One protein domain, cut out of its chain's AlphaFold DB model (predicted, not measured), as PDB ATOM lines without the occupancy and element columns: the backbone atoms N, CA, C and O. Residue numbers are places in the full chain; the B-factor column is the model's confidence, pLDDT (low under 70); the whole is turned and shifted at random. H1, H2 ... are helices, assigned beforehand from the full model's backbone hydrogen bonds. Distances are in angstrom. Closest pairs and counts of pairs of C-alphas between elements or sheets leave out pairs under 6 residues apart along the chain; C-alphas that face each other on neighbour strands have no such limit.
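Overview. This is residues 59 to 117 of the 117 residues of the protein "FLYWCH-type domain-containing protein" of Phytophthora parasitica P10297 (UniProt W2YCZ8). Three helices pack in a triangle, each touching the other two and each crossing them at a steep tilt; H2 reaches H3 with its residues 80 to 84 alone. Residues 93 to 98, which run from the last two residues of H2 into the link to H3, stand free and stick out at one end of the long axis, with Arg 117 toward the other end. The printed part has 59 residues with three named helices, in the order H1, H2, H3, and no named strand; the class is all helix. The whole is compact, with a radius of gyration of the C-alphas of 10.9 A, and its C-alphas span 36 by 16 by 16 A.

Arrangement. H1, residues 61 to 74, touches H2, residues 80 to 94, and their closest C-alphas are those of Met 64 and Leu 87, 7.2 A apart. The lines of H1 and H2 stand at a steep tilt of 50 degrees, and the two run opposite ways. H1 also touches H3, residues 105 to 115, with the C-alphas of Ala 72 and Ile 112 the closest at 5.9 A. This tilt is steep too, at 47 degrees, and H1 and H3 run the same way. H2 touches H3 with residues 80 to 84 alone; the closest C-alphas are those of Pro 80 and Ile 109, 5.4 A apart. Their lines stand at a steep tilt of 65 degrees, and they run opposite ways. The helix packing is mostly crossed, with 0 of these 3 pairs at a shallow tilt. In H1, H2 and H3 every O i to N i+4 pair is within hydrogen-bond range.

Along the chain. H1 begins at C-alpha 61, at (-50.258, -40.547, 13.755), and measures 20.0 A from first to last C-alpha. A tight link of 5 residues leads to H2, which begins at C-alpha 80, at (-33.783, -41.452, 14.606), and measures 21.3 A over its 15 residues. A short link of 10 residues follows. H3 measures 15.2 A and ends at C-alpha 115, at (-37.161, -43.693, 4.650).

Size, cuts and confidence. The two C-alphas farthest apart are those of Asp 97 and Arg 117, at 36.9 A. The C-alphas of the first and last printed residues, Asp 59 and Arg 117, are 27.1 A apart; Arg 117 is the chain's last residue. The printed part has no cut, and neither link is long. The mean pLDDT of the printed part is 82.1, and residues 59, 98 and 99 are under 70.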
ATOM      1  N   ASP A  59     -55.958 -38.163  16.786       67.75
ATOM      2  CA  ASP A  59     -55.104 -39.157  16.165       67.75
ATOM      3  C   ASP A  59     -54.226 -38.457  15.130       67.75
ATOM      4  O   ASP A  59     -54.611 -38.263  13.978       67.75
ATOM      5  N   SER A  60     -53.063 -37.998  15.584       72.19
ATOM      6  CA  SER A  60     -52.086 -37.305  14.752       72.19
ATOM      7  C   SER A  60     -50.993 -38.249  14.249       72.19
ATOM      8  O   SER A  60     -49.901 -37.798  13.899       72.19
ATOM      9  N   THR A  61     -51.239 -39.562  14.230       75.50
ATOM     10  CA  THR A  61     -50.258 -40.547  13.755       75.50
ATOM     11  C   THR A  61     -49.868 -40.323  12.295       75.50
ATOM     12  O   THR A  61     -48.675 -40.265  11.997       75.50
ATOM     13  N   GLU A  62     -50.835 -40.105  11.402       75.31
ATOM     14  CA  GLU A  62     -50.571 -39.824   9.980       75.31
ATOM     15  C   GLU A  62     -49.880 -38.468   9.765       75.31
ATOM     16  O   GLU A  62     -48.965 -38.346   8.951       75.31
ATOM     17  N   GLU A  63     -50.249 -37.451  10.547       79.06
ATOM     18  CA  GLU A  63     -49.596 -36.137  10.495       79.06
ATOM     19  C   GLU A  63     -48.132 -36.230  10.951       79.06
ATOM     20  O   GLU A  63     -47.222 -35.726  10.287       79.06
ATOM     21  N   MET A  64     -47.878 -36.960  12.041       82.44
ATOM     22  CA  MET A  64     -46.521 -37.228  12.506       82.44
ATOM     23  C   MET A  64     -45.724 -38.033  11.477       82.44
ATOM     24  O   MET A  64     -44.541 -37.762  11.284       82.44
ATOM     25  N   LYS A  65     -46.351 -38.997  10.800       83.00
ATOM     26  CA  LYS A  65     -45.706 -39.799   9.761       83.00
ATOM     27  C   LYS A  65     -45.215 -38.931   8.603       83.00
ATOM     28  O   LYS A  65     -44.043 -39.028   8.251       83.00
ATOM     29  N   GLY A  66     -46.048 -38.025   8.088       82.44
ATOM     30  CA  GLY A  66     -45.651 -37.083   7.033       82.44
ATOM     31  C   GLY A  66     -44.512 -36.140   7.453       82.44
ATOM     32  O   GLY A  66     -43.584 -35.880   6.680       82.44
ATOM     33  N   LEU A  67     -44.523 -35.677   8.709       83.44
ATOM     34  CA  LEU A  67     -43.418 -34.889   9.271       83.44
ATOM     35  C   LEU A  67     -42.127 -35.708   9.383       83.44
ATOM     36  O   LEU A  67     -41.053 -35.207   9.051       83.44
ATOM     37  N   ILE A  68     -42.228 -36.965   9.824       85.62
ATOM     38  CA  ILE A  68     -41.092 -37.883   9.899       85.62
ATOM     39  C   ILE A  68     -40.513 -38.130   8.504       85.62
ATOM     40  O   ILE A  68     -39.297 -38.059   8.371       85.62
ATOM     41  N   GLU A  69     -41.331 -38.381   7.477       85.12
ATOM     42  CA  GLU A  69     -40.851 -38.573   6.099       85.12
ATOM     43  C   GLU A  69     -40.035 -37.365   5.624       85.12
ATOM     44  O   GLU A  69     -38.886 -37.504   5.198       85.12
ATOM     45  N   THR A  70     -40.606 -36.167   5.770       83.81
ATOM     46  CA  THR A  70     -39.988 -34.916   5.312       83.81
ATOM     47  C   THR A  70     -38.671 -34.641   6.042       83.81
ATOM     48  O   THR A  70     -37.634 -34.400   5.421       83.81
ATOM     49  N   GLU A  71     -38.671 -34.721   7.373       82.69
ATOM     50  CA  GLU A  71     -37.484 -34.437   8.181       82.69
ATOM     51  C   GLU A  71     -36.438 -35.555   8.120       82.69
ATOM     52  O   GLU A  71     -35.242 -35.281   8.227       82.69
ATOM     53  N   ALA A  72     -36.832 -36.815   7.931       83.25
ATOM     54  CA  ALA A  72     -35.884 -37.917   7.788       83.25
ATOM     55  C   ALA A  72     -35.047 -37.783   6.509       83.25
ATOM     56  O   ALA A  72     -33.861 -38.130   6.543       83.25
ATOM     57  N   LEU A  73     -35.632 -37.245   5.430       81.81
ATOM     58  CA  LEU A  73     -34.942 -36.947   4.172       81.81
ATOM     59  C   LEU A  73     -33.973 -35.763   4.299       81.81
ATOM     60  O   LEU A  73     -32.877 -35.817   3.736       81.81
ATOM     61  N   LEU A  74     -34.349 -34.724   5.054       81.62
ATOM     62  CA  LEU A  74     -33.531 -33.523   5.268       81.62
ATOM     63  C   LEU A  74     -32.404 -33.757   6.287       81.62
ATOM     64  O   LEU A  74     -31.253 -33.390   6.059       81.62
ATOM     65  N   ALA A  75     -32.711 -34.404   7.410       80.44
ATOM     66  CA  ALA A  75     -31.825 -34.552   8.560       80.44
ATOM     67  C   ALA A  75     -31.189 -35.952   8.637       80.44
ATOM     68  O   ALA A  75     -31.239 -36.607   9.683       80.44
ATOM     69  N   LYS A  76     -30.562 -36.424   7.549       76.38
ATOM     70  CA  LYS A  76     -30.000 -37.791   7.439       76.38
ATOM     71  C   LYS A  76     -28.983 -38.154   8.530       76.38
ATOM     72  O   LYS A  76     -28.878 -39.317   8.907       76.38
ATOM     73  N   THR A  77     -28.267 -37.167   9.066       80.88
ATOM     74  CA  THR A  77     -27.237 -37.335  10.109       80.88
ATOM     75  C   THR A  77     -27.793 -37.326  11.536       80.88
ATOM     76  O   THR A  77     -27.084 -37.667  12.481       80.88
ATOM     77  N   THR A  78     -29.063 -36.949  11.724       83.88
ATOM     78  CA  THR A  78     -29.686 -36.886  13.054       83.88
ATOM     79  C   THR A  78     -30.114 -38.277  13.500       83.88
ATOM     80  O   THR A  78     -30.747 -39.004  12.738       83.88
ATOM     81  N   LEU A  79     -29.830 -38.655  14.746       87.44
ATOM     82  CA  LEU A  79     -30.264 -39.946  15.291       87.44
ATOM     83  C   LEU A  79     -31.800 -40.093  15.219       87.44
ATOM     84  O   LEU A  79     -32.499 -39.176  15.659       87.44
ATOM     85  N   PRO A  80     -32.339 -41.233  14.736       85.38
ATOM     86  CA  PRO A  80     -33.783 -41.452  14.606       85.38
ATOM     87  C   PRO A  80     -34.574 -41.172  15.890       85.38
ATOM     88  O   PRO A  80     -35.600 -40.501  15.854       85.38
ATOM     89  N   SER A  81     -34.050 -41.593  17.045       86.50
ATOM     90  CA  SER A  81     -34.674 -41.325  18.346       86.50
ATOM     91  C   SER A  81     -34.793 -39.834  18.663       86.50
ATOM     92  O   SER A  81     -35.842 -39.394  19.122       86.50
ATOM     93  N   ARG A  82     -33.746 -39.044  18.380       87.12
ATOM     94  CA  ARG A  82     -33.760 -37.591  18.611       87.12
ATOM     95  C   ARG A  82     -34.708 -36.879  17.656       87.12
ATOM     96  O   ARG A  82     -35.343 -35.899  18.034       87.12
ATOM     97  N   LEU A  83     -34.796 -37.371  16.421       87.38
ATOM     98  CA  LEU A  83     -35.742 -36.852  15.444       87.38
ATOM     99  C   LEU A  83     -37.187 -37.082  15.915       87.38
ATOM    100  O   LEU A  83     -37.975 -36.139  15.922       87.38
ATOM    101  N   TRP A  84     -37.503 -38.292  16.382       89.88
ATOM    102  CA  TRP A  84     -38.814 -38.614  16.947       89.88
ATOM    103  C   TRP A  84     -39.144 -37.780  18.192       89.88
ATOM    104  O   TRP A  84     -40.227 -37.209  18.255       89.88
ATOM    105  N   GLU A  85     -38.217 -37.640  19.148       89.50
ATOM    106  CA  GLU A  85     -38.424 -36.833  20.364       89.50
ATOM    107  C   GLU A  85     -38.775 -35.378  20.031       89.50
ATOM    108  O   GLU A  85     -39.721 -34.814  20.586       89.50
ATOM    109  N   ARG A  86     -38.045 -34.775  19.084       88.69
ATOM    110  CA  ARG A  86     -38.285 -33.399  18.637       88.69
ATOM    111  C   ARG A  86     -39.670 -33.242  18.009       88.69
ATOM    112  O   ARG A  86     -40.381 -32.299  18.352       88.69
ATOM    113  N   LEU A  87     -40.049 -34.159  17.120       86.94
ATOM    114  CA  LEU A  87     -41.342 -34.127  16.435       86.94
ATOM    115  C   LEU A  87     -42.499 -34.406  17.395       86.94
ATOM    116  O   LEU A  87     -43.475 -33.666  17.401       86.94
ATOM    117  N   SER A  88     -42.363 -35.397  18.275       86.00
ATOM    118  CA  SER A  88     -43.358 -35.692  19.309       86.00
ATOM    119  C   SER A  88     -43.613 -34.471  20.190       86.00
ATOM    120  O   SER A  88     -44.763 -34.130  20.451       86.00
ATOM    121  N   LEU A  89     -42.552 -33.778  20.617       87.06
ATOM    122  CA  LEU A  89     -42.678 -32.570  21.427       87.06
ATOM    123  C   LEU A  89     -43.368 -31.433  20.660       87.06
ATOM    124  O   LEU A  89     -44.154 -30.688  21.244       87.06
ATOM    125  N   GLN A  90     -43.080 -31.288  19.365       85.56
ATOM    126  CA  GLN A  90     -43.735 -30.302  18.507       85.56
ATOM    127  C   GLN A  90     -45.243 -30.569  18.400       85.56
ATOM    128  O   GLN A  90     -46.030 -29.641  18.576       85.56
ATOM    129  N   MET A  91     -45.648 -31.829  18.210       82.19
ATOM    130  CA  MET A  91     -47.058 -32.235  18.148       82.19
ATOM    131  C   MET A  91     -47.802 -31.940  19.454       82.19
ATOM    132  O   MET A  91     -48.889 -31.367  19.437       82.19
ATOM    133  N   THR A  92     -47.196 -32.247  20.605       82.31
ATOM    134  CA  THR A  92     -47.793 -31.929  21.912       82.31
ATOM    135  C   THR A  92     -47.910 -30.419  22.139       82.31
ATOM    136  O   THR A  92     -48.898 -29.954  22.699       82.31
ATOM    137  N   LYS A  93     -46.938 -29.623  21.675       83.88
ATOM    138  CA  LYS A  93     -46.985 -28.154  21.790       83.88
ATOM    139  C   LYS A  93     -48.053 -27.505  20.912       83.88
ATOM    140  O   LYS A  93     -48.580 -26.469  21.301       83.88
ATOM    141  N   MET A  94     -48.364 -28.081  19.751       80.38
ATOM    142  CA  MET A  94     -49.413 -27.563  18.861       80.38
ATOM    143  C   MET A  94     -50.826 -27.778  19.426       80.38
ATOM    144  O   MET A  94     -51.760 -27.079  19.035       80.38
ATOM    145  N   HIS A  95     -50.979 -28.686  20.393       73.88
ATOM    146  CA  HIS A  95     -52.257 -29.005  21.020       73.88
ATOM    147  C   HIS A  95     -52.147 -29.032  22.557       73.88
ATOM    148  O   HIS A  95     -52.275 -30.095  23.161       73.88
ATOM    149  N   PRO A  96     -51.951 -27.875  23.219       70.75
ATOM    150  CA  PRO A  96     -51.780 -27.820  24.677       70.75
ATOM    151  C   PRO A  96     -53.035 -28.257  25.449       70.75
ATOM    152  O   PRO A  96     -52.929 -28.789  26.551       70.75
ATOM    153  N   ASP A  97     -54.217 -28.075  24.853       71.50
ATOM    154  CA  ASP A  97     -55.510 -28.329  25.501       71.50
ATOM    155  C   ASP A  97     -56.086 -29.724  25.194       71.50
ATOM    156  O   ASP A  97     -57.217 -30.035  25.581       71.50
ATOM    157  N   ARG A  98     -55.361 -30.565  24.442       69.44
ATOM    158  CA  ARG A  98     -55.852 -31.870  23.972       69.44
ATOM    159  C   ARG A  98     -54.793 -32.951  24.145       69.44
ATOM    160  O   ARG A  98     -53.610 -32.726  23.933       69.44
ATOM    161  N   ALA A  99     -55.234 -34.158  24.492       67.12
ATOM    162  CA  ALA A  99     -54.368 -35.328  24.439       67.12
ATOM    163  C   ALA A  99     -54.116 -35.688  22.964       67.12
ATOM    164  O   ALA A  99     -55.068 -35.883  22.211       67.12
ATOM    165  N   VAL A 100     -52.853 -35.754  22.546       75.75
ATOM    166  CA  VAL A 100     -52.459 -36.140  21.182       75.75
ATOM    167  C   VAL A 100     -51.866 -37.536  21.229       75.75
ATOM    168  O   VAL A 100     -50.955 -37.787  22.020       75.75
ATOM    169  N   THR A 101     -52.351 -38.439  20.382       79.50
ATOM    170  CA  THR A 101     -51.673 -39.715  20.143       79.50
ATOM    171  C   THR A 101     -50.728 -39.560  18.964       79.50
ATOM    172  O   THR A 101     -51.132 -39.205  17.860       79.50
ATOM    173  N   VAL A 102     -49.447 -39.801  19.230       82.94
ATOM    174  CA  VAL A 102     -48.352 -39.750  18.258       82.94
ATOM    175  C   VAL A 102     -47.893 -41.165  17.912       82.94
ATOM    176  O   VAL A 102     -48.121 -42.095  18.689       82.94
ATOM    177  N   MET A 103     -47.225 -41.333  16.767       82.62
ATOM    178  CA  MET A 103     -46.644 -42.620  16.375       82.62
ATOM    179  C   MET A 103     -45.697 -43.130  17.479       82.62
ATOM    180  O   MET A 103     -44.847 -42.359  17.942       82.62
ATOM    181  N   PRO A 104     -45.800 -44.403  17.906       85.00
ATOM    182  CA  PRO A 104     -44.906 -44.980  18.902       85.00
ATOM    183  C   PRO A 104     -43.435 -44.875  18.493       85.00
ATOM    184  O   PRO A 104     -43.082 -45.010  17.323       85.00
ATOM    185  N   ARG A 105     -42.554 -44.675  19.479       86.12
ATOM    186  CA  ARG A 105     -41.116 -44.457  19.257       86.12
ATOM    187  C   ARG A 105     -40.460 -45.548  18.413       86.12
ATOM    188  O   ARG A 105     -39.703 -45.229  17.502       86.12
ATOM    189  N   ASP A 106     -40.730 -46.813  18.713       87.44
ATOM    190  CA  ASP A 106     -40.082 -47.933  18.023       87.44
ATOM    191  C   ASP A 106     -40.558 -48.054  16.570       87.44
ATOM    192  O   ASP A 106     -39.751 -48.274  15.665       87.44
ATOM    193  N   GLU A 107     -41.849 -47.818  16.332       85.94
ATOM    194  CA  GLU A 107     -42.431 -47.764  14.990       85.94
ATOM    195  C   GLU A 107     -41.830 -46.613  14.175       85.94
ATOM    196  O   GLU A 107     -41.378 -46.815  13.047       85.94
ATOM    197  N   ALA A 108     -41.701 -45.433  14.782       86.38
ATOM    198  CA  ALA A 108     -41.087 -44.276  14.149       86.38
ATOM    199  C   ALA A 108     -39.600 -44.480  13.835       86.38
ATOM    200  O   ALA A 108     -39.137 -44.077  12.772       86.38
ATOM    201  N   ILE A 109     -38.832 -45.115  14.725       88.31
ATOM    202  CA  ILE A 109     -37.412 -45.411  14.482       88.31
ATOM    203  C   ILE A 109     -37.257 -46.368  13.297       88.31
ATOM    204  O   ILE A 109     -36.426 -46.111  12.421       88.31
ATOM    205  N   ASN A 110     -38.068 -47.428  13.241       88.38
ATOM    206  CA  ASN A 110     -38.079 -48.363  12.115       88.38
ATOM    207  C   ASN A 110     -38.437 -47.651  10.806       88.38
ATOM    208  O   ASN A 110     -37.770 -47.838   9.789       88.38
ATOM    209  N   PHE A 111     -39.446 -46.785  10.852       84.75
ATOM    210  CA  PHE A 111     -39.897 -46.016   9.704       84.75
ATOM    211  C   PHE A 111     -38.844 -45.009   9.209       84.75
ATOM    212  O   PHE A 111     -38.560 -44.958   8.017       84.75
ATOM    213  N   ILE A 112     -38.167 -44.285  10.107       86.88
ATOM    214  CA  ILE A 112     -37.032 -43.407   9.758       86.88
ATOM    215  C   ILE A 112     -35.905 -44.209   9.100       86.88
ATOM    216  O   ILE A 112     -35.300 -43.748   8.131       86.88
ATOM    217  N   GLY A 113     -35.611 -45.402   9.625       84.50
ATOM    218  CA  GLY A 113     -34.629 -46.313   9.042       84.50
ATOM    219  C   GLY A 113     -34.998 -46.737   7.620       84.50
ATOM    220  O   GLY A 113     -34.124 -46.777   6.759       84.50
ATOM    221  N   TYR A 114     -36.283 -46.993   7.364       85.44
ATOM    222  CA  TYR A 114     -36.802 -47.299   6.032       85.44
ATOM    223  C   TYR A 114     -36.705 -46.102   5.075       85.44
ATOM    224  O   TYR A 114     -36.180 -46.253   3.979       85.44
ATOM    225  N   VAL A 115     -37.142 -44.909   5.492       83.94
ATOM    226  CA  VAL A 115     -37.161 -43.693   4.650       83.94
ATOM    227  C   VAL A 115     -35.756 -43.224   4.255       83.94
ATOM    228  O   VAL A 115     -35.568 -42.639   3.192       83.94
ATOM    229  N   ARG A 116     -34.752 -43.446   5.110       81.75
ATOM    230  CA  ARG A 116     -33.359 -43.049   4.837       81.75
ATOM    231  C   ARG A 116     -32.576 -44.043   3.982       81.75
ATOM    232  O   ARG A 116     -31.442 -43.717   3.622       81.75
ATOM    233  N   ARG A 117     -33.126 -45.234   3.758       74.44
ATOM    234  CA  ARG A 117     -32.481 -46.316   3.013       74.44
ATOM    235  C   ARG A 117     -32.417 -45.996   1.526       74.44
ATOM    236  O   ARG A 117     -31.386 -46.367   0.929       74.44
TER     237      ARG A 117